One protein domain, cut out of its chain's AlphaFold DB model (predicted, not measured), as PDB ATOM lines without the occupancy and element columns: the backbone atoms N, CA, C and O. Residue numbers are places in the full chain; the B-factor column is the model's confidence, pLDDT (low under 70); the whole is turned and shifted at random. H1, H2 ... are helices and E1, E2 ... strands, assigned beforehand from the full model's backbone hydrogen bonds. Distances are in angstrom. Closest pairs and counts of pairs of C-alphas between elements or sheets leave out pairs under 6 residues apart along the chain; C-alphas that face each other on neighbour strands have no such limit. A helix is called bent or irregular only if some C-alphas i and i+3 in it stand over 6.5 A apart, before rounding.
ATOM      1  N   PHE A 212     238.935 353.620 150.709       85.31
ATOM      2  CA  PHE A 212     239.043 352.217 151.087       85.31
ATOM      3  C   PHE A 212     238.156 351.281 150.244       85.31
ATOM      4  O   PHE A 212     238.676 350.344 149.644       85.31
ATOM      5  N   GLU A 213     236.853 351.549 150.141       87.69
ATOM      6  CA  GLU A 213     235.890 350.733 149.382       87.69
ATOM      7  C   GLU A 213     236.182 350.761 147.879       87.69
ATOM      8  O   GLU A 213     236.120 349.729 147.204       87.69
ATOM      9  N   ALA A 214     236.586 351.923 147.355       88.00
ATOM     10  CA  ALA A 214     237.014 352.063 145.965       88.00
ATOM     11  C   ALA A 214     238.256 351.202 145.660       88.00
ATOM     12  O   ALA A 214     238.314 350.541 144.621       88.00
ATOM     13  N   ARG A 215     239.231 351.158 146.583       88.88
ATOM     14  CA  ARG A 215     240.420 350.293 146.475       88.88
ATOM     15  C   ARG A 215     240.066 348.812 146.592       88.88
ATOM     16  O   ARG A 215     240.508 348.039 145.748       88.88
ATOM     17  N   LEU A 216     239.248 348.430 147.576       89.88
ATOM     18  CA  LEU A 216     238.788 347.049 147.756       89.88
ATOM     19  C   LEU A 216     238.077 346.538 146.495       89.88
ATOM     20  O   LEU A 216     238.437 345.492 145.961       89.88
ATOM     21  N   THR A 217     237.146 347.331 145.959       91.69
ATOM     22  CA  THR A 217     236.416 347.017 144.723       91.69
ATOM     23  C   THR A 217     237.356 346.864 143.524       91.69
ATOM     24  O   THR A 217     237.176 345.953 142.717       91.69
ATOM     25  N   ALA A 218     238.374 347.725 143.395       92.75
ATOM     26  CA  ALA A 218     239.358 347.631 142.317       92.75
ATOM     27  C   ALA A 218     240.202 346.346 142.413       92.75
ATOM     28  O   ALA A 218     240.303 345.614 141.428       92.75
ATOM     29  N   THR A 219     240.733 346.028 143.599       93.19
ATOM     30  CA  THR A 219     241.498 344.792 143.845       93.19
ATOM     31  C   THR A 219     240.642 343.538 143.643       93.19
ATOM     32  O   THR A 219     241.091 342.580 143.015       93.19
ATOM     33  N   ASN A 220     239.389 343.540 144.103       95.06
ATOM     34  CA  ASN A 220     238.469 342.426 143.876       95.06
ATOM     35  C   ASN A 220     238.156 342.250 142.381       95.06
ATOM     36  O   ASN A 220     238.097 341.118 141.906       95.06
ATOM     37  N   ARG A 221     238.015 343.340 141.611       95.00
ATOM     38  CA  ARG A 221     237.749 343.287 140.159       95.00
ATOM     39  C   ARG A 221     238.898 342.707 139.348       95.00
ATOM     40  O   ARG A 221     238.641 341.992 138.385       95.00
ATOM     41  N   GLU A 222     240.138 342.964 139.748       95.81
ATOM     42  CA  GLU A 222     241.310 342.309 139.161       95.81
ATOM     43  C   GLU A 222     241.244 340.786 139.369       95.81
ATOM     44  O   GLU A 222     241.358 340.014 138.415       95.81
ATOM     45  N   LYS A 223     240.948 340.344 140.599       95.94
ATOM     46  CA  LYS A 223     240.899 338.917 140.957       95.94
ATOM     47  C   LYS A 223     239.676 338.179 140.413       95.94
ATOM     48  O   LYS A 223     239.793 336.995 140.107       95.94
ATOM     49  N   LEU A 224     238.536 338.853 140.263       96.69
ATOM     50  CA  LEU A 224     237.237 338.272 139.882       96.69
ATOM     51  C   LEU A 224     236.790 338.624 138.446       96.69
ATOM     52  O   LEU A 224     235.668 338.316 138.055       96.69
ATOM     53  N   GLY A 225     237.651 339.253 137.639       95.00
ATOM     54  CA  GLY A 225     237.368 339.571 136.232       95.00
ATOM     55  C   GLY A 225     237.412 338.360 135.284       95.00
ATOM     56  O   GLY A 225     237.776 337.251 135.681       95.00
ATOM     57  N   GLY A 226     237.096 338.571 134.001       95.31
ATOM     58  CA  GLY A 226     237.036 337.509 132.981       95.31
ATOM     59  C   GLY A 226     235.816 336.604 133.170       95.31
ATOM     60  O   GLY A 226     234.744 337.101 133.500       95.31
ATOM     61  N   ASP A 227     235.992 335.287 133.035       95.81
ATOM     62  CA  ASP A 227     234.921 334.269 133.129       95.81
ATOM     63  C   ASP A 227     234.166 334.231 134.476       95.81
ATOM     64  O   ASP A 227     233.158 333.547 134.604       95.81
ATOM     65  N   LEU A 228     234.653 334.948 135.493       96.94
ATOM     66  CA  LEU A 228     233.998 335.090 136.796       96.94
ATOM     67  C   LEU A 228     233.178 336.384 136.930       96.94
ATOM     68  O   LEU A 228     232.433 336.526 137.896       96.94
ATOM     69  N   ALA A 229     233.282 337.325 135.986       95.62
ATOM     70  CA  ALA A 229     232.784 338.689 136.167       95.62
ATOM     71  C   ALA A 229     231.252 338.783 136.293       95.62
ATOM     72  O   ALA A 229     230.766 339.566 137.108       95.62
ATOM     73  N   GLY A 230     230.499 337.987 135.523       93.62
ATOM     74  CA  GLY A 230     229.031 337.958 135.600       93.62
ATOM     75  C   GLY A 230     228.535 337.429 136.947       93.62
ATOM     76  O   GLY A 230     227.679 338.034 137.586       93.62
ATOM     77  N   LEU A 231     229.157 336.350 137.420       96.38
ATOM     78  CA  LEU A 231     228.850 335.688 138.685       96.38
ATOM     79  C   LEU A 231     229.306 336.489 139.922       96.38
ATOM     80  O   LEU A 231     228.633 336.486 140.949       96.38
ATOM     81  N   ALA A 232     230.450 337.171 139.838       97.31
ATOM     82  CA  ALA A 232     231.044 337.925 140.945       97.31
ATOM     83  C   ALA A 232     230.568 339.384 141.047       97.31
ATOM     84  O   ALA A 232     230.802 340.033 142.069       97.31
ATOM     85  N   GLY A 233     229.904 339.910 140.012       96.31
ATOM     86  CA  GLY A 233     229.451 341.302 139.928       96.31
ATOM     87  C   GLY A 233     228.735 341.828 141.183       96.31
ATOM     88  O   GLY A 233     229.174 342.853 141.709       96.31
ATOM     89  N   PRO A 234     227.700 341.147 141.719       96.81
ATOM     90  CA  PRO A 234     226.951 341.630 142.885       96.81
ATOM     91  C   PRO A 234     227.640 341.365 144.237       96.81
ATOM     92  O   PRO A 234     227.207 341.883 145.267       96.81
ATOM     93  N   TRP A 235     228.733 340.593 144.251       97.31
ATOM     94  CA  TRP A 235     229.540 340.318 145.447       97.31
ATOM     95  C   TRP A 235     230.680 341.327 145.652       97.31
ATOM     96  O   TRP A 235     231.195 341.491 146.760       97.31
ATOM     97  N   ILE A 236     231.117 341.981 144.574       95.38
ATOM     98  CA  ILE A 236     232.448 342.594 144.452       95.38
ATOM     99  C   ILE A 236     232.768 343.692 145.481       95.38
ATOM    100  O   ILE A 236     233.934 343.882 145.831       95.38
ATOM    101  N   THR A 237     231.745 344.403 145.959       94.75
ATOM    102  CA  THR A 237     231.838 345.494 146.943       94.75
ATOM    103  C   THR A 237     231.766 345.008 148.391       94.75
ATOM    104  O   THR A 237     232.145 345.748 149.294       94.75
ATOM    105  N   SER A 238     231.283 343.785 148.626       95.00
ATOM    106  CA  SER A 238     231.028 343.236 149.967       95.00
ATOM    107  C   SER A 238     232.023 342.153 150.387       95.00
ATOM    108  O   SER A 238     232.084 341.796 151.561       95.00
ATOM    109  N   LEU A 239     232.815 341.631 149.448       96.56
ATOM    110  CA  LEU A 239     233.847 340.638 149.731       96.56
ATOM    111  C   LEU A 239     235.143 341.267 150.247       96.56
ATOM    112  O   LEU A 239     235.709 342.174 149.635       96.56
ATOM    113  N   GLY A 240     235.659 340.713 151.341       95.00
ATOM    114  CA  GLY A 240     237.007 340.968 151.838       95.00
ATOM    115  C   GLY A 240     237.965 339.824 151.506       95.00
ATOM    116  O   GLY A 240     237.546 338.719 151.165       95.00
ATOM    117  N   ASN A 241     239.266 340.074 151.668       94.44
ATOM    118  CA  ASN A 241     240.319 339.049 151.700       94.44
ATOM    119  C   ASN A 241     240.278 338.033 150.538       94.44
ATOM    120  O   ASN A 241     240.534 336.850 150.744       94.44
ATOM    121  N   CYS A 242     239.949 338.483 149.323       96.81
ATOM    122  CA  CYS A 242     240.002 337.646 148.128       96.81
ATOM    123  C   CYS A 242     241.444 337.236 147.795       96.81
ATOM    124  O   CYS A 242     242.327 338.093 147.709       96.81
ATOM    125  N   ILE A 243     241.664 335.945 147.548       96.75
ATOM    126  CA  ILE A 243     242.941 335.338 147.158       96.75
ATOM    127  C   ILE A 243     242.683 334.426 145.950       96.75
ATOM    128  O   ILE A 243     241.864 333.507 146.032       96.75
ATOM    129  N   ALA A 244     243.357 334.681 144.826       96.81
ATOM    130  CA  ALA A 244     243.308 333.817 143.644       96.81
ATOM    131  C   ALA A 244     244.324 332.663 143.735       96.81
ATOM    132  O   ALA A 244     245.382 332.817 144.337       96.81
ATOM    133  N   ASN A 245     244.055 331.533 143.076       96.00
ATOM    134  CA  ASN A 245     244.891 330.318 143.073       96.00
ATOM    135  C   ASN A 245     246.339 330.495 142.559       96.00
ATOM    136  O   ASN A 245     247.132 329.558 142.622       96.00
ATOM    137  N   THR A 246     246.681 331.660 142.009       94.56
ATOM    138  CA  THR A 246     248.039 332.043 141.588       94.56
ATOM    139  C   THR A 246     248.828 332.773 142.684       94.56
ATOM    140  O   THR A 246     250.016 333.042 142.510       94.56
ATOM    141  N   GLU A 247     248.193 333.102 143.811       95.88
ATOM    142  CA  GLU A 247     248.780 333.870 144.908       95.88
ATOM    143  C   GLU A 247     249.345 332.975 146.022       95.88
ATOM    144  O   GLU A 247     248.917 331.843 146.257       95.88
ATOM    145  N   LYS A 248     250.316 333.507 146.770       94.81
ATOM    146  CA  LYS A 248     250.941 332.787 147.883       94.81
ATOM    147  C   LYS A 248     249.936 332.555 149.016       94.81
ATOM    148  O   LYS A 248     249.461 333.508 149.624       94.81
ATOM    149  N   GLY A 249     249.714 331.287 149.363       88.94
ATOM    150  CA  GLY A 249     248.794 330.887 150.433       88.94
ATOM    151  C   GLY A 249     247.348 330.682 149.975       88.94
ATOM    152  O   GLY A 249     246.492 330.412 150.813       88.94
ATOM    153  N   ALA A 250     247.075 330.777 148.672       89.06
ATOM    154  CA  ALA A 250     245.809 330.334 148.107       89.06
ATOM    155  C   ALA A 250     245.614 328.812 148.282       89.06
ATOM    156  O   ALA A 250     246.606 328.074 148.331       89.06
ATOM    157  N   PRO A 251     244.361 328.319 148.319       78.62
ATOM    158  CA  PRO A 251     244.078 326.898 148.154       78.62
ATOM    159  C   PRO A 251     244.709 326.353 146.867       78.62
ATOM    160  O   PRO A 251     244.746 327.034 145.839       78.62
ATOM    161  N   ALA A 252     245.202 325.115 146.922       88.19
ATOM    162  CA  ALA A 252     245.664 324.427 145.726       88.19
ATOM    163  C   ALA A 252     244.472 324.172 144.793       88.19
ATOM    164  O   ALA A 252     243.441 323.665 145.227       88.19
ATOM    165  N   LEU A 253     244.643 324.513 143.515       93.81
ATOM    166  CA  LEU A 253     243.635 324.325 142.477       93.81
ATOM    167  C   LEU A 253     243.276 322.837 142.337       93.81
ATOM    168  O   LEU A 253     244.175 321.993 142.235       93.81
ATOM    169  N   GLY A 254     241.982 322.511 142.298       93.75
ATOM    170  CA  GLY A 254     241.522 321.144 142.069       93.75
ATOM    171  C   GLY A 254     241.986 320.595 140.707       93.75
ATOM    172  O   GLY A 254     242.198 321.360 139.761       93.75
ATOM    173  N   PRO A 255     242.114 319.262 140.542       95.38
ATOM    174  CA  PRO A 255     242.553 318.666 139.274       95.38
ATOM    175  C   PRO A 255     241.612 318.985 138.100       95.38
ATOM    176  O   PRO A 255     242.042 318.948 136.948       95.38
ATOM    177  N   ASP A 256     240.368 319.352 138.396       97.00
ATOM    178  CA  ASP A 256     239.290 319.643 137.452       97.00
ATOM    179  C   ASP A 256     239.044 321.147 137.226       97.00
ATOM    180  O   ASP A 256     238.238 321.537 136.374       97.00
ATOM    181  N   GLU A 257     239.765 322.002 137.950       97.88
ATOM    182  CA  GLU A 257     239.584 323.454 137.976       97.88
ATOM    183  C   GLU A 257     240.664 324.155 137.137       97.88
ATOM    184  O   GLU A 257     241.820 323.731 137.091       97.88
ATOM    185  N   SER A 258     240.300 325.224 136.432       97.62
ATOM    186  CA  SER A 258     241.233 326.100 135.706       97.62
ATOM    187  C   SER A 258     241.558 327.370 136.495       97.62
ATOM    188  O   SER A 258     242.639 327.938 136.324       97.62
ATOM    189  N   ARG A 259     240.652 327.797 137.384       97.62
ATOM    190  CA  ARG A 259     240.814 328.960 138.261       97.62
ATOM    191  C   ARG A 259     239.964 328.807 139.518       97.62
ATOM    192  O   ARG A 259     238.824 328.360 139.433       97.62
ATOM    193  N   HIS A 260     240.485 329.260 140.653       97.94
ATOM    194  CA  HIS A 260     239.759 329.338 141.921       97.94
ATOM    195  C   HIS A 260     240.125 330.639 142.629       97.94
ATOM    196  O   HIS A 260     241.301 330.969 142.780       97.94
ATOM    197  N   VAL A 261     239.122 331.402 143.051       97.75
ATOM    198  CA  VAL A 261     239.289 332.575 143.914       97.75
ATOM    199  C   VAL A 261     238.490 332.328 145.179       97.75
ATOM    200  O   VAL A 261     237.301 332.028 145.104       97.75
ATOM    201  N   THR A 262     239.136 332.445 146.335       97.81
ATOM    202  CA  THR A 262     238.475 332.339 147.639       97.81
ATOM    203  C   THR A 262     238.500 333.695 148.324       97.81
ATOM    204  O   THR A 262     239.555 334.308 148.456       97.81
ATOM    205  N   CYS A 263     237.334 334.158 148.753       97.75
ATOM    206  CA  CYS A 263     237.100 335.416 149.446       97.75
ATOM    207  C   CYS A 263     236.427 335.158 150.802       97.75
ATOM    208  O   CYS A 263     236.033 334.033 151.121       97.75
ATOM    209  N   ARG A 264     236.279 336.213 151.606       97.19
ATOM    210  CA  ARG A 264     235.591 336.181 152.901       97.19
ATOM    211  C   ARG A 264     234.406 337.136 152.916       97.19
ATOM    212  O   ARG A 264     234.523 338.277 152.471       97.19
ATOM    213  N   TYR A 265     233.309 336.676 153.506       96.44
ATOM    214  CA  TYR A 265     232.172 337.502 153.898       96.44
ATOM    215  C   TYR A 265     231.872 337.198 155.366       96.44
ATOM    216  O   TYR A 265     231.277 336.169 155.679       96.44
ATOM    217  N   GLY A 266     232.354 338.053 156.274       94.31
ATOM    218  CA  GLY A 266     232.339 337.762 157.710       94.31
ATOM    219  C   GLY A 266     232.978 336.402 158.009       94.31
ATOM    220  O   GLY A 266     234.158 336.178 157.703       94.31
ATOM    221  N   ASP A 267     232.169 335.494 158.554       93.31
ATOM    222  CA  ASP A 267     232.584 334.147 158.942       93.31
ATOM    223  C   ASP A 267     232.499 333.102 157.809       93.31
ATOM    224  O   ASP A 267     233.182 332.078 157.871       93.31
ATOM    225  N   ALA A 268     231.815 333.408 156.699       97.00
ATOM    226  CA  ALA A 268     231.718 332.533 155.529       97.00
ATOM    227  C   ALA A 268     232.901 332.680 154.548       97.00
ATOM    228  O   ALA A 268     233.440 333.773 154.316       97.00
ATOM    229  N   TRP A 269     233.279 331.565 153.920       97.69
ATOM    230  CA  TRP A 269     234.111 331.531 152.718       97.69
ATOM    231  C   TRP A 269     233.230 331.631 151.471       97.69
ATOM    232  O   TRP A 269     232.183 330.992 151.379       97.69
ATOM    233  N   VAL A 270     233.669 332.434 150.502       98.31
ATOM    234  CA  VAL A 270     232.993 332.611 149.212       98.31
ATOM    235  C   VAL A 270     233.965 332.223 148.111       98.31
ATOM    236  O   VAL A 270     235.018 332.843 147.956       98.31
ATOM    237  N   HIS A 271     233.627 331.186 147.358       98.19
ATOM    238  CA  HIS A 271     234.479 330.587 146.343       98.19
ATOM    239  C   HIS A 271     233.913 330.834 144.948       98.19
ATOM    240  O   HIS A 271     232.754 330.531 144.672       98.19
ATOM    241  N   PHE A 272     234.765 331.307 144.046       98.19
ATOM    242  CA  PHE A 272     234.479 331.432 142.623       98.19
ATOM    243  C   PHE A 272     235.398 330.479 141.872       98.19
ATOM    244  O   PHE A 272     236.621 330.645 141.904       98.19
ATOM    245  N   VAL A 273     234.823 329.469 141.224       98.19
ATOM    246  CA  VAL A 273     235.573 328.426 140.512       98.19
ATOM    247  C   VAL A 273     235.231 328.464 139.034       98.19
ATOM    248  O   VAL A 273     234.063 328.593 138.672       98.19
ATOM    249  N   VAL A 274     236.249 328.310 138.190       98.31
ATOM    250  CA  VAL A 274     236.104 327.983 136.768       98.31
ATOM    251  C   VAL A 274     236.648 326.575 136.556       98.31
ATOM    252  O   VAL A 274     237.764 326.264 136.975       98.31
ATOM    253  N   TYR A 275     235.861 325.718 135.915       98.50
ATOM    254  CA  TYR A 275     236.235 324.341 135.594       98.50
ATOM    255  C   TYR A 275     236.937 324.239 134.235       98.50
ATOM    256  O   TYR A 275     236.729 325.064 133.344       98.50
ATOM    257  N   LYS A 276     237.754 323.195 134.048       98.31
ATOM    258  CA  LYS A 276     238.508 322.971 132.798       98.31
ATOM    259  C   LYS A 276     237.611 322.681 131.589       98.31
ATOM    260  O   LYS A 276     237.950 323.087 130.483       98.31
ATOM    261  N   ALA A 277     236.483 321.997 131.792       98.19
ATOM    262  CA  ALA A 277     235.415 321.858 130.803       98.19
ATOM    263  C   ALA A 277     234.062 321.558 131.482       98.19
ATOM    264  O   ALA A 277     233.976 321.339 132.692       98.19
ATOM    265  N   ALA A 278     232.984 321.526 130.694       97.69
ATOM    266  CA  ALA A 278     231.627 321.301 131.199       97.69
ATOM    267  C   ALA A 278     231.450 319.924 131.875       97.69
ATOM    268  O   ALA A 278     230.661 319.794 132.809       97.69
ATOM    269  N   ALA A 279     232.206 318.903 131.452       97.69
ATOM    270  CA  ALA A 279     232.202 317.585 132.089       97.69
ATOM    271  C   ALA A 279     232.690 317.656 133.547       97.69
ATOM    272  O   ALA A 279     232.049 317.096 134.433       97.69
ATOM    273  N   GLN A 280     233.761 318.413 133.803       98.38
ATOM    274  CA  GLN A 280     234.298 318.681 135.137       98.38
ATOM    275  C   GLN A 280     233.304 319.455 136.008       98.38
ATOM    276  O   GLN A 280     233.032 319.030 137.128       98.38
ATOM    277  N   LYS A 281     232.686 320.522 135.477       97.75
ATOM    278  CA  LYS A 281     231.611 321.250 136.180       97.75
ATOM    279  C   LYS A 281     230.461 320.309 136.559       97.75
ATOM    280  O   LYS A 281     230.011 320.300 137.700       97.75
ATOM    281  N   ASN A 282     230.022 319.465 135.626       97.44
ATOM    282  CA  ASN A 282     228.954 318.496 135.867       97.44
ATOM    283  C   ASN A 282     229.343 317.438 136.915       97.44
ATOM    284  O   ASN A 282     228.513 317.112 137.759       97.44
ATOM    285  N   ALA A 283     230.581 316.935 136.905       97.81
ATOM    286  CA  ALA A 283     231.079 316.006 137.922       97.81
ATOM    287  C   ALA A 283     231.142 316.662 139.313       97.81
ATOM    288  O   ALA A 283     230.675 316.083 140.294       97.81
ATOM    289  N   ALA A 284     231.629 317.903 139.385       97.56
ATOM    290  CA  ALA A 284     231.669 318.698 140.606       97.56
ATOM    291  C   ALA A 284     230.258 318.993 141.159       97.56
ATOM    292  O   ALA A 284     230.053 318.958 142.377       97.56
ATOM    293  N   ARG A 285     229.264 319.219 140.288       97.69
ATOM    294  CA  ARG A 285     227.851 319.314 140.686       97.69
ATOM    295  C   ARG A 285     227.325 317.982 141.214       97.69
ATOM    296  O   ARG A 285     226.743 317.951 142.292       97.69
ATOM    297  N   SER A 286     227.565 316.879 140.501       98.06
ATOM    298  CA  SER A 286     227.147 315.532 140.920       98.06
ATOM    299  C   SER A 286     227.725 315.123 142.276       98.06
ATOM    300  O   SER A 286     227.016 314.515 143.071       98.06
ATOM    301  N   TYR A 287     228.967 315.505 142.582       97.44
ATOM    302  CA  TYR A 287     229.550 315.304 143.910       97.44
ATOM    303  C   TYR A 287     228.768 316.049 145.007       97.44
ATOM    304  O   TYR A 287     228.428 315.464 146.032       97.44
ATOM    305  N   ARG A 288     228.395 317.314 144.778       98.25
ATOM    306  CA  ARG A 288     227.598 318.095 145.746       98.25
ATOM    307  C   ARG A 288     226.167 317.577 145.881       98.25
ATOM    308  O   ARG A 288     225.633 317.584 146.984       98.25
ATOM    309  N   LEU A 289     225.585 317.046 144.804       98.38
ATOM    310  CA  LEU A 289     224.315 316.315 144.862       98.38
ATOM    311  C   LEU A 289     224.427 315.054 145.738       98.38
ATOM    312  O   LEU A 289     223.522 314.788 146.515       98.38
ATOM    313  N   GLN A 290     225.540 314.313 145.686       98.25
ATOM    314  CA  GLN A 290     225.767 313.172 146.589       98.25
ATOM    315  C   GLN A 290     225.926 313.599 148.056       98.25
ATOM    316  O   GLN A 290     225.462 312.886 148.942       98.25
ATOM    317  N   LEU A 291     226.553 314.751 148.322       98.12
ATOM    318  CA  LEU A 291     226.631 315.307 149.677       98.12
ATOM    319  C   LEU A 291     225.253 315.754 150.196       98.12
ATOM    320  O   LEU A 291     224.948 315.522 151.360       98.12
ATOM    321  N   ASN A 292     224.411 316.347 149.339       98.44
ATOM    322  CA  ASN A 292     223.041 316.750 149.680       98.44
ATOM    323  C   ASN A 292     222.192 315.573 150.202       98.44
ATOM    324  O   ASN A 292     221.521 315.734 151.217       98.44
ATOM    325  N   LEU A 293     222.296 314.383 149.590       97.88
ATOM    326  CA  LEU A 293     221.506 313.195 149.969       97.88
ATOM    327  C   LEU A 293     221.619 312.801 151.452       97.88
ATOM    328  O   LEU A 293     220.670 312.246 151.995       97.88
ATOM    329  N   ASN A 294     222.757 313.081 152.096       95.69
ATOM    330  CA  ASN A 294     222.995 312.786 153.516       95.69
ATOM    331  C   ASN A 294     223.186 314.068 154.354       95.69
ATOM    332  O   ASN A 294     223.625 314.005 155.502       95.69
ATOM    333  N   ALA A 295     222.913 315.249 153.788       97.06
ATOM    334  CA  ALA A 295     223.229 316.520 154.436       97.06
ATOM    335  C   ALA A 295     222.358 316.787 155.675       97.06
ATOM    336  O   ALA A 295     222.855 317.388 156.625       97.06
ATOM    337  N   ASP A 296     221.114 316.297 155.709       96.31
ATOM    338  CA  ASP A 296     220.209 316.467 156.857       96.31
ATOM    339  C   ASP A 296     220.721 315.738 158.118       96.31
ATOM    340  O   ASP A 296     220.583 316.248 159.228       96.31
ATOM    341  N   GLU A 297     221.434 314.611 157.958       96.56
ATOM    342  CA  GLU A 297     222.105 313.900 159.064       96.56
ATOM    343  C   GLU A 297     223.276 314.700 159.669       96.56
ATOM    344  O   GLU A 297     223.674 314.483 160.818       96.56
ATOM    345  N   VAL A 298     223.863 315.615 158.890       96.62
ATOM    346  CA  VAL A 298     225.000 316.451 159.305       96.62
ATOM    347  C   VAL A 298     224.528 317.807 159.829       96.62
ATOM    348  O   VAL A 298     225.079 318.296 160.817       96.62
ATOM    349  N   ALA A 299     223.536 318.407 159.171       96.75
ATOM    350  CA  ALA A 299     222.997 319.730 159.457       96.75
ATOM    351  C   ALA A 299     221.515 319.818 159.032       96.75
ATOM    352  O   ALA A 299     221.228 320.139 157.873       96.75
ATOM    353  N   PRO A 300     220.574 319.564 159.961       96.25
ATOM    354  CA  PRO A 300     219.150 319.488 159.656       96.25
ATOM    355  C   PRO A 300     218.566 320.730 158.973       96.25
ATOM    356  O   PRO A 300     218.967 321.864 159.251       96.25
ATOM    357  N   GLY A 301     217.563 320.526 158.121       96.06
ATOM    358  CA  GLY A 301     216.841 321.597 157.427       96.06
ATOM    359  C   GLY A 301     217.506 322.076 156.134       96.06
ATOM    360  O   GLY A 301     217.209 323.187 155.674       96.06
ATOM    361  N   VAL A 302     218.389 321.255 155.559       97.38
ATOM    362  CA  VAL A 302     218.889 321.397 154.183       97.38
ATOM    363  C   VAL A 302     217.718 321.324 153.192       97.38
ATOM    364  O   VAL A 302     216.723 320.647 153.453       97.38
ATOM    365  N   GLN A 303     217.789 322.044 152.072       97.81
ATOM    366  CA  GLN A 303     216.798 321.931 150.997       97.81
ATOM    367  C   GLN A 303     217.238 320.949 149.910       97.81
ATOM    368  O   GLN A 303     218.428 320.812 149.610       97.81
ATOM    369  N   ASP A 304     216.250 320.322 149.270       97.88
ATOM    370  CA  ASP A 304     216.460 319.575 148.034       97.88
ATOM    371  C   ASP A 304     217.108 320.477 146.962       97.88
ATOM    372  O   ASP A 304     216.830 321.687 146.898       97.88
ATOM    373  N   PRO A 305     217.960 319.921 146.085       98.19
ATOM    374  CA  PRO A 305     218.577 320.697 145.028       98.19
ATOM    375  C   PRO A 305     217.510 321.096 144.005       98.19
ATOM    376  O   PRO A 305     216.636 320.308 143.646       98.19
ATOM    377  N   GLN A 306     217.565 322.336 143.529       98.00
ATOM    378  CA  GLN A 306     216.454 322.938 142.789       98.00
ATOM    379  C   GLN A 306     216.939 323.932 141.731       98.00
ATOM    380  O   GLN A 306     218.091 324.381 141.726       98.00
ATOM    381  N   ARG A 307     216.037 324.296 140.816       97.94
ATOM    382  CA  ARG A 307     216.215 325.456 139.939       97.94
ATOM    383  C   ARG A 307     215.600 326.677 140.606       97.94
ATOM    384  O   ARG A 307     214.549 326.583 141.227       97.94
ATOM    385  N   THR A 308     216.280 327.807 140.494       97.69
ATOM    386  CA  THR A 308     215.858 329.085 141.075       97.69
ATOM    387  C   THR A 308     216.506 330.225 140.282       97.69
ATOM    388  O   THR A 308     217.233 329.962 139.318       97.69
ATOM    389  N   ASN A 309     216.247 331.469 140.674       98.12
ATOM    390  CA  ASN A 309     216.912 332.657 140.146       98.12
ATOM    391  C   ASN A 309     217.849 333.238 141.212       98.12
ATOM    392  O   ASN A 309     217.532 333.181 142.399       98.12
ATOM    393  N   GLY A 310     218.962 333.843 140.793       97.06
ATOM    394  CA  GLY A 310     219.803 334.648 141.682       97.06
ATOM    395  C   GLY A 310     219.014 335.827 142.261       97.06
ATOM    396  O   GLY A 310     218.243 336.464 141.542       97.06
ATOM    397  N   GLY A 311     219.160 336.107 143.554       95.75
ATOM    398  CA  GLY A 311     218.273 337.038 144.258       95.75
ATOM    399  C   GLY A 311     218.359 338.490 143.777       95.75
ATOM    400  O   GLY A 311     217.334 339.174 143.704       95.75
ATOM    401  N   VAL A 312     219.543 338.952 143.357       97.00
ATOM    402  CA  VAL A 312     219.756 340.308 142.817       97.00
ATOM    403  C   VAL A 312     219.883 340.299 141.296       97.00
ATOM    404  O   VAL A 312     219.322 341.174 140.637       97.00
ATOM    405  N   THR A 313     220.588 339.327 140.714       96.06
ATOM    406  CA  THR A 313     220.765 339.246 139.254       96.06
ATOM    407  C   THR A 313     219.510 338.781 138.525       96.06
ATOM    408  O   THR A 313     219.391 339.018 137.324       96.06
ATOM    409  N   GLN A 314     218.606 338.085 139.224       97.50
ATOM    410  CA  GLN A 314     217.465 337.360 138.655       97.50
ATOM    411  C   GLN A 314     217.859 336.345 137.565       97.50
ATOM    412  O   GLN A 314     217.008 335.862 136.818       97.50
ATOM    413  N   ALA A 315     219.144 335.983 137.482       97.38
ATOM    414  CA  ALA A 315     219.646 335.048 136.490       97.38
ATOM    415  C   ALA A 315     219.208 333.615 136.837       97.38
ATOM    416  O   ALA A 315     219.381 333.205 137.988       97.38
ATOM    417  N   PRO A 316     218.685 332.836 135.876       98.12
ATOM    418  CA  PRO A 316     218.271 331.464 136.124       98.12
ATOM    419  C   PRO A 316     219.484 330.557 136.351       98.12
ATOM    420  O   PRO A 316     220.559 330.747 135.766       98.12
ATOM    421  N   GLY A 317     219.307 329.547 137.198       97.75
ATOM    422  CA  GLY A 317     220.374 328.611 137.517       97.75
ATOM    423  C   GLY A 317     219.933 327.430 138.372       97.75
ATOM    424  O   GLY A 317     218.753 327.071 138.447       97.75
ATOM    425  N   LYS A 318     220.921 326.781 138.984       98.19
ATOM    426  CA  LYS A 318     220.782 325.568 139.798       98.19
ATOM    427  C   LYS A 318     221.465 325.788 141.138       98.19
ATOM    428  O   LYS A 318     222.630 326.190 141.166       98.19
ATOM    429  N   ILE A 319     220.751 325.502 142.221       98.19
ATOM    430  CA  ILE A 319     221.267 325.571 143.588       98.19
ATOM    431  C   ILE A 319     221.330 324.169 144.199       98.19
ATOM    432  O   ILE A 319     220.419 323.358 144.019       98.19
ATOM    433  N   VAL A 320     222.421 323.884 144.905       98.69
ATOM    434  CA  VAL A 320     222.619 322.654 145.681       98.69
ATOM    435  C   VAL A 320     223.129 323.048 147.059       98.69
ATOM    436  O   VAL A 320     224.233 323.579 147.171       98.69
ATOM    437  N   GLU A 321     222.350 322.783 148.100       98.56
ATOM    438  CA  GLU A 321     222.822 322.858 149.483       98.56
ATOM    439  C   GLU A 321     223.441 321.516 149.883       98.56
ATOM    440  O   GLU A 321     222.974 320.467 149.449       98.56
ATOM    441  N   TYR A 322     224.514 321.518 150.665       98.62
ATOM    442  CA  TYR A 322     225.228 320.297 151.030       98.62
ATOM    443  C   TYR A 322     225.953 320.456 152.360       98.62
ATOM    444  O   TYR A 322     226.504 321.514 152.646       98.62
ATOM    445  N   ALA A 323     226.009 319.398 153.163       98.25
ATOM    446  CA  ALA A 323     226.768 319.391 154.405       98.25
ATOM    447  C   ALA A 323     227.637 318.138 154.500       98.25
ATOM    448  O   ALA A 323     227.278 317.073 153.999       98.25
ATOM    449  N   PHE A 324     228.804 318.271 155.126       97.75
ATOM    450  CA  PHE A 324     229.713 317.152 155.364       97.75
ATOM    451  C   PHE A 324     230.579 317.401 156.600       97.75
ATOM    452  O   PHE A 324     230.846 318.543 156.975       97.75
ATOM    453  N   ARG A 325     231.051 316.324 157.234       97.19
ATOM    454  CA  ARG A 325     232.051 316.418 158.305       97.19
ATOM    455  C   ARG A 325     233.451 316.339 157.710       97.19
ATOM    456  O   ARG A 325     233.768 315.420 156.955       97.19
ATOM    457  N   GLN A 326     234.294 317.305 158.055       95.25
ATOM    458  CA  GLN A 326     235.722 317.271 157.757       95.25
ATOM    459  C   GLN A 326     236.427 316.164 158.561       95.25
ATOM    460  O   GLN A 326     235.897 315.661 159.550       95.25
ATOM    461  N   GLN A 327     237.679 315.847 158.209       94.06
ATOM    462  CA  GLN A 327     238.532 314.932 158.991       94.06
ATOM    463  C   GLN A 327     238.745 315.394 160.449       94.06
ATOM    464  O   GLN A 327     239.018 314.578 161.322       94.06
ATOM    465  N   SER A 328     238.590 316.694 160.720       94.56
ATOM    466  CA  SER A 328     238.601 317.303 162.058       94.56
ATOM    467  C   SER A 328     237.334 317.030 162.887       94.56
ATOM    468  O   SER A 328     237.279 317.423 164.049       94.56
ATOM    469  N   GLY A 329     236.298 316.418 162.300       95.56
ATOM    470  CA  GLY A 329     234.966 316.237 162.893       95.56
ATOM    471  C   GLY A 329     234.026 317.442 162.735       95.56
ATOM    472  O   GLY A 329     232.811 317.287 162.883       95.56
ATOM    473  N   VAL A 330     234.565 318.617 162.381       96.06
ATOM    474  CA  VAL A 330     233.796 319.852 162.160       96.06
ATOM    475  C   VAL A 330     232.840 319.668 160.982       96.06
ATOM    476  O   VAL A 330     233.255 319.264 159.895       96.06
ATOM    477  N   ALA A 331     231.562 319.980 161.197       97.50
ATOM    478  CA  ALA A 331     230.564 320.037 160.138       97.50
ATOM    479  C   ALA A 331     230.703 321.344 159.339       97.50
ATOM    480  O   ALA A 331     230.642 322.439 159.912       97.50
ATOM    481  N   LEU A 332     230.881 321.223 158.023       98.12
ATOM    482  CA  LEU A 332     230.761 322.322 157.067       98.12
ATOM    483  C   LEU A 332     229.406 322.261 156.370       98.12
ATOM    484  O   LEU A 332     228.958 321.190 155.960       98.12
ATOM    485  N   CYS A 333     228.806 323.436 156.217       98.50
ATOM    486  CA  CYS A 333     227.558 323.680 155.515       98.50
ATOM    487  C   CYS A 333     227.873 324.541 154.298       98.50
ATOM    488  O   CYS A 333     228.504 325.596 154.415       98.50
ATOM    489  N   GLY A 334     227.458 324.062 153.134       98.19
ATOM    490  CA  GLY A 334     227.806 324.612 151.839       98.19
ATOM    491  C   GLY A 334     226.595 324.819 150.942       98.19
ATOM    492  O   GLY A 334     225.573 324.141 151.051       98.19
ATOM    493  N   MET A 335     226.722 325.769 150.027       98.31
ATOM    494  CA  MET A 335     225.722 326.089 149.018       98.31
ATOM    495  C   MET A 335     226.434 326.375 147.706       98.31
ATOM    496  O   MET A 335     227.272 327.268 147.645       98.31
ATOM    497  N   SER A 336     226.106 325.626 146.658       98.38
ATOM    498  CA  SER A 336     226.661 325.786 145.314       98.38
ATOM    499  C   SER A 336     225.607 326.361 144.383       98.38
ATOM    500  O   SER A 336     224.497 325.836 144.310       98.38
ATOM    501  N   TRP A 337     225.974 327.404 143.647       98.38
ATOM    502  CA  TRP A 337     225.128 328.121 142.704       98.38
ATOM    503  C   TRP A 337     225.773 328.145 141.316       98.38
ATOM    504  O   TRP A 337     226.913 328.580 141.136       98.38
ATOM    505  N   GLU A 338     225.025 327.677 140.323       98.06
ATOM    506  CA  GLU A 338     225.438 327.632 138.923       98.06
ATOM    507  C   GLU A 338     224.401 328.354 138.060       98.06
ATOM    508  O   GLU A 338     223.316 327.819 137.829       98.06
ATOM    509  N   ARG A 339     224.739 329.544 137.551       97.38
ATOM    510  CA  ARG A 339     223.933 330.252 136.542       97.38
ATOM    511  C   ARG A 339     223.945 329.452 135.233       97.38
ATOM    512  O   ARG A 339     224.973 328.867 134.882       97.38
ATOM    513  N   ASP A 340     222.825 329.414 134.511       97.06
ATOM    514  CA  ASP A 340     222.704 328.594 133.292       97.06
ATOM    515  C   ASP A 340     223.540 329.135 132.113       97.06
ATOM    516  O   ASP A 340     223.990 328.357 131.271       97.06
ATOM    517  N   GLU A 341     223.781 330.452 132.052       95.00
ATOM    518  CA  GLU A 341     224.633 331.066 131.019       95.00
ATOM    519  C   GLU A 341     226.131 330.773 131.228       95.00
ATOM    520  O   GLU A 341     226.873 330.587 130.259       95.00
ATOM    521  N   ASP A 342     226.566 330.637 132.484       94.06
ATOM    522  CA  ASP A 342     227.964 330.441 132.866       94.06
ATOM    523  C   ASP A 342     228.403 328.985 132.632       94.06
ATOM    524  O   ASP A 342     228.360 328.140 133.527       94.06
ATOM    525  N   GLN A 343     228.863 328.663 131.420       94.12
ATOM    526  CA  GLN A 343     229.142 327.273 131.014       94.12
ATOM    527  C   GLN A 343     230.195 326.557 131.878       94.12
ATOM    528  O   GLN A 343     230.129 325.339 132.039       94.12
ATOM    529  N   LEU A 344     231.157 327.298 132.444       98.06
ATOM    530  CA  LEU A 344     232.291 326.748 133.201       98.06
ATOM    531  C   LEU A 344     232.435 327.293 134.627       98.06
ATOM    532  O   LEU A 344     233.214 326.722 135.384       98.06
ATOM    533  N   ALA A 345     231.715 328.351 135.010       98.12
ATOM    534  CA  ALA A 345     231.859 328.968 136.330       98.12
ATOM    535  C   ALA A 345     230.818 328.464 137.347       98.12
ATOM    536  O   ALA A 345     229.703 328.085 136.976       98.12
ATOM    537  N   ALA A 346     231.178 328.468 138.629       98.12
ATOM    538  CA  ALA A 346     230.284 328.201 139.754       98.12
ATOM    539  C   ALA A 346     230.662 329.056 140.973       98.12
ATOM    540  O   ALA A 346     231.838 329.363 141.197       98.12
ATOM    541  N   LEU A 347     229.646 329.424 141.754       98.31
ATOM    542  CA  LEU A 347     229.767 330.109 143.038       98.31
ATOM    543  C   LEU A 347     229.542 329.076 144.133       98.31
ATOM    544  O   LEU A 347     228.617 328.273 144.028       98.31
ATOM    545  N   MET A 348     230.329 329.123 145.201       98.31
ATOM    546  CA  MET A 348     230.031 328.372 146.417       98.31
ATOM    547  C   MET A 348     230.182 329.246 147.650       98.31
ATOM    548  O   MET A 348     231.106 330.052 147.738       98.31
ATOM    549  N   LEU A 349     229.292 329.047 148.613       98.44
ATOM    550  CA  LEU A 349     229.380 329.601 149.957       98.44
ATOM    551  C   LEU A 349     229.621 328.435 150.907       98.44
ATOM    552  O   LEU A 349     228.881 327.458 150.834       98.44
ATOM    553  N   GLU A 350     230.617 328.527 151.782       98.06
ATOM    554  CA  GLU A 350     230.887 327.516 152.811       98.06
ATOM    555  C   GLU A 350     231.099 328.185 154.172       98.06
ATOM    556  O   GLU A 350     231.696 329.260 154.265       98.06
ATOM    557  N   ALA A 351     230.607 327.555 155.236       97.94
ATOM    558  CA  ALA A 351     230.759 328.003 156.619       97.94
ATOM    559  C   ALA A 351     230.665 326.802 157.580       97.94
ATOM    560  O   ALA A 351     230.144 325.745 157.212       97.94
ATOM    561  N   SER A 352     231.136 326.935 158.820       97.62
ATOM    562  CA  SER A 352     230.866 325.938 159.858       97.62
ATOM    563  C   SER A 352     229.373 325.904 160.181       97.62
ATOM    564  O   SER A 352     228.792 326.919 160.572       97.62
ATOM    565  N   CYS A 353     228.759 324.721 160.068       96.75
ATOM    566  CA  CYS A 353     227.341 324.534 160.375       96.75
ATOM    567  C   CYS A 353     226.996 325.005 161.790       96.75
ATOM    568  O   CYS A 353     225.976 325.652 161.997       96.75
ATOM    569  N   GLU A 354     227.845 324.676 162.763       94.06
ATOM    570  CA  GLU A 354     227.592 324.946 164.178       94.06
ATOM    571  C   GLU A 354     228.168 326.302 164.606       94.06
ATOM    572  O   GLU A 354     227.444 327.106 165.188       94.06
ATOM    573  N   ALA A 355     229.443 326.578 164.303       93.62
ATOM    574  CA  ALA A 355     230.130 327.760 164.832       93.62
ATOM    575  C   ALA A 355     229.725 329.069 164.134       93.62
ATOM    576  O   ALA A 355     229.578 330.086 164.809       93.62
ATOM    577  N   ASP A 356     229.510 329.031 162.814       92.69
ATOM    578  CA  ASP A 356     229.289 330.236 162.003       92.69
ATOM    579  C   ASP A 356     227.800 330.429 161.666       92.69
ATOM    580  O   ASP A 356     227.307 331.556 161.632       92.69
ATOM    581  N   LEU A 357     227.059 329.334 161.435       91.62
ATOM    582  CA  LEU A 357     225.624 329.376 161.104       91.62
ATOM    583  C   LEU A 357     224.696 329.093 162.298       91.62
ATOM    584  O   LEU A 357     223.481 329.252 162.167       91.62
ATOM    585  N   GLY A 358     225.213 328.638 163.446       91.25
ATOM    586  CA  GLY A 358     224.389 328.282 164.613       91.25
ATOM    587  C   GLY A 358     223.373 327.161 164.347       91.25
ATOM    588  O   GLY A 358     222.319 327.126 164.978       91.25
ATOM    589  N   GLY A 359     223.649 326.289 163.374       89.75
ATOM    590  CA  GLY A 359     222.739 325.255 162.875       89.75
ATOM    591  C   GLY A 359     221.647 325.762 161.925       89.75
ATOM    592  O   GLY A 359     220.712 325.018 161.645       89.75
ATOM    593  N   ASN A 360     221.714 327.011 161.442       94.38
ATOM    594  CA  ASN A 360     220.627 327.638 160.689       94.38
ATOM    595  C   ASN A 360     220.996 327.992 159.235       94.38
ATOM    596  O   ASN A 360     221.594 329.032 158.947       94.38
ATOM    597  N   TRP A 361     220.510 327.176 158.296       96.31
ATOM    598  CA  TRP A 361     220.621 327.395 156.848       96.31
ATOM    599  C   TRP A 361     220.072 328.739 156.347       96.31
ATOM    600  O   TRP A 361     220.515 329.225 155.305       96.31
ATOM    601  N   ALA A 362     219.135 329.369 157.067       96.50
ATOM    602  CA  ALA A 362     218.547 330.641 156.647       96.50
ATOM    603  C   ALA A 362     219.600 331.747 156.476       96.50
ATOM    604  O   ALA A 362     219.459 332.559 155.569       96.50
ATOM    605  N   VAL A 363     220.674 331.743 157.277       94.88
ATOM    606  CA  VAL A 363     221.773 332.722 157.179       94.88
ATOM    607  C   VAL A 363     222.526 332.586 155.850       94.88
ATOM    608  O   VAL A 363     222.833 333.588 155.205       94.88
ATOM    609  N   LEU A 364     222.781 331.352 155.401       96.75
ATOM    610  CA  LEU A 364     223.485 331.085 154.142       96.75
ATOM    611  C   LEU A 364     222.595 331.388 152.922       96.75
ATOM    612  O   LEU A 364     223.062 331.987 151.954       96.75
ATOM    613  N   ARG A 365     221.297 331.052 153.006       98.00
ATOM    614  CA  ARG A 365     220.275 331.395 151.996       98.00
ATOM    615  C   ARG A 365     220.109 332.905 151.838       98.00
ATOM    616  O   ARG A 365     220.101 333.401 150.719       98.00
ATOM    617  N   ASP A 366     220.014 333.631 152.947       97.44
ATOM    618  CA  ASP A 366     219.908 335.092 152.999       97.44
ATOM    619  C   ASP A 366     221.173 335.785 152.452       97.44
ATOM    620  O   ASP A 366     221.084 336.741 151.678       97.44
ATOM    621  N   LEU A 367     222.362 335.253 152.766       97.19
ATOM    622  CA  LEU A 367     223.621 335.705 152.167       97.19
ATOM    623  C   LEU A 367     223.645 335.503 150.644       97.19
ATOM    624  O   LEU A 367     224.008 336.428 149.916       97.19
ATOM    625  N   TRP A 368     223.241 334.327 150.158       97.94
ATOM    626  CA  TRP A 368     223.145 334.047 148.724       97.94
ATOM    627  C   TRP A 368     222.126 334.961 148.033       97.94
ATOM    628  O   TRP A 368     222.467 335.604 147.041       97.94
ATOM    629  N   GLN A 369     220.913 335.101 148.576       97.94
ATOM    630  CA  GLN A 369     219.858 335.962 148.022       97.94
ATOM    631  C   GLN A 369     220.306 337.427 147.873       97.94
ATOM    632  O   GLN A 369     219.980 338.072 146.880       97.94
ATOM    633  N   ARG A 370     221.104 337.963 148.807       97.75
ATOM    634  CA  ARG A 370     221.607 339.349 148.724       97.75
ATOM    635  C   ARG A 370     222.628 339.622 147.614       97.75
ATOM    636  O   ARG A 370     222.876 340.795 147.337       97.75
ATOM    637  N   HIS A 371     223.248 338.601 147.023       97.44
ATOM    638  CA  HIS A 371     224.406 338.790 146.136       97.44
ATOM    639  C   HIS A 371     224.441 337.870 144.896       97.44
ATOM    640  O   HIS A 371     225.403 337.927 144.131       97.44
ATOM    641  N   SER A 372     223.431 337.024 144.667       93.94
ATOM    642  CA  SER A 372     223.373 336.081 143.529       93.94
ATOM    643  C   SER A 372     222.641 336.600 142.303       93.94
ATOM    644  O   SER A 372     221.786 337.501 142.430       93.94
TER     645      SER A 372
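This is residues 212 to 372 of the 372 residues of an uncharacterized protein of Actinoplanes awajinensis subsp. mycoplanecinus (UniProt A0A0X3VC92). One twisted antiparallel sheet of seven strands runs through the domain, with helices over both its faces: H1, H2 and H5 over one, the long helix H3 over the other. The sheet curls round H5, near the end of the chain, while H1 lies over the edge strand E1 and H2 over the inner strands E3 and E7. The printed part has 161 residues with five named helices and seven named strands, in the order H1 H2 E1 E2 E3 H3 H4 E4 E5 E6 E7 H5, and the class is mixed, helices and strands. Across the sheet the order is E1, E2, E3, E7, E6, E5, E4. The whole is compact, with a radius of gyration of the C-alphas of 14.9 A, and spans 41 by 34 by 32 A.

H1 takes residues 212 to 224, 18.0 A long, and begins with C-alpha 212 at (239.043, 352.217, 151.087). H2, residues 226 to 235, is 14.8 A long and irregular: C-alphas 231 and 234 are 7.5 A apart. E1 is residues 240 to 244, E2 residues 257 to 265 at 22.5 A, and E3 residues 268 to 275 at 22.0 A. H3, residues 278 to 292, is the longest helix at 20.9 A, and H4 is residues 295 to 298. E4 holds residues 306 to 309. E5, residues 316 to 325, is the longest strand at 30.1 A, from C-alpha 316 at (218.271, 331.464, 136.124). E6 is residues 331 to 339, 26.6 A, and E7 residues 345 to 352, 23.7 A. H5, residues 361 to 369, is 12.3 A long and ends with C-alpha 369 at (219.858, 335.962, 148.022).

The sheet holds two meanders, each strand the antiparallel neighbour of the one before: E1 E2 E3, and E4 E5 E6 E7. Within hydrogen-bond range are N 243 and O 262 between E1 and E2, 2.8 A, and N 263 and O 270 in the hairpin of E2 and E3, 2.8 A. E3 of the first meander and E7 of the second are antiparallel neighbours, with N 271 and O 348 within hydrogen-bond range at 2.8 A. E7 and E6 have N 335 and O 349 at 2.9 A, E6 and E5 have N 334 and O 322 at 2.8 A, and E5 and E4 have N 319 and O 306 at 2.9 A. With helices on both faces the domain has three layers, H1, H2 and H5 on one face and H3 on the other. H1 runs along E1 at 24 degrees on the local plane, at a height over the sheet of 9.6 A; its closest C-alphas to E1 are those of Lys 223 and Ala 244, 6.2 A. H2 runs along E3 at 22 degrees on the local plane, with C-alphas 228 and 345 the closest to E7, 6.5 A. H1 and H2 are close but not clearly touching, with C-alphas 224 and 232 at 6.3 A. H3 runs slantwise to E6 at 40 degrees on the local plane, and its closest C-alphas to E5 are those of Asn 292 and Tyr 322, 4.4 A. H4 is on the sheet, with C-alphas 295 and 323 the closest to E5, 4.6 A. H5 comes closest to E7 with C-alphas 364 and 349, 7.4 A. Every O i to N i+4 pair is within hydrogen-bond range in H1, H3 and H5; H2 has 2 of 6, beside 3 of 7 O i to N i+3 pairs, and H4 is too short for an i+4 pair.

The two C-alphas farthest apart are those of Ala 214 and Glu 297, 43.0 A. The printed part has no cut and ends at residue 372, the chain's last. The link from E1 to E2, residues 245 to 256, is long. The mean pLDDT of the printed part is 96.1, and no printed residue is under 70.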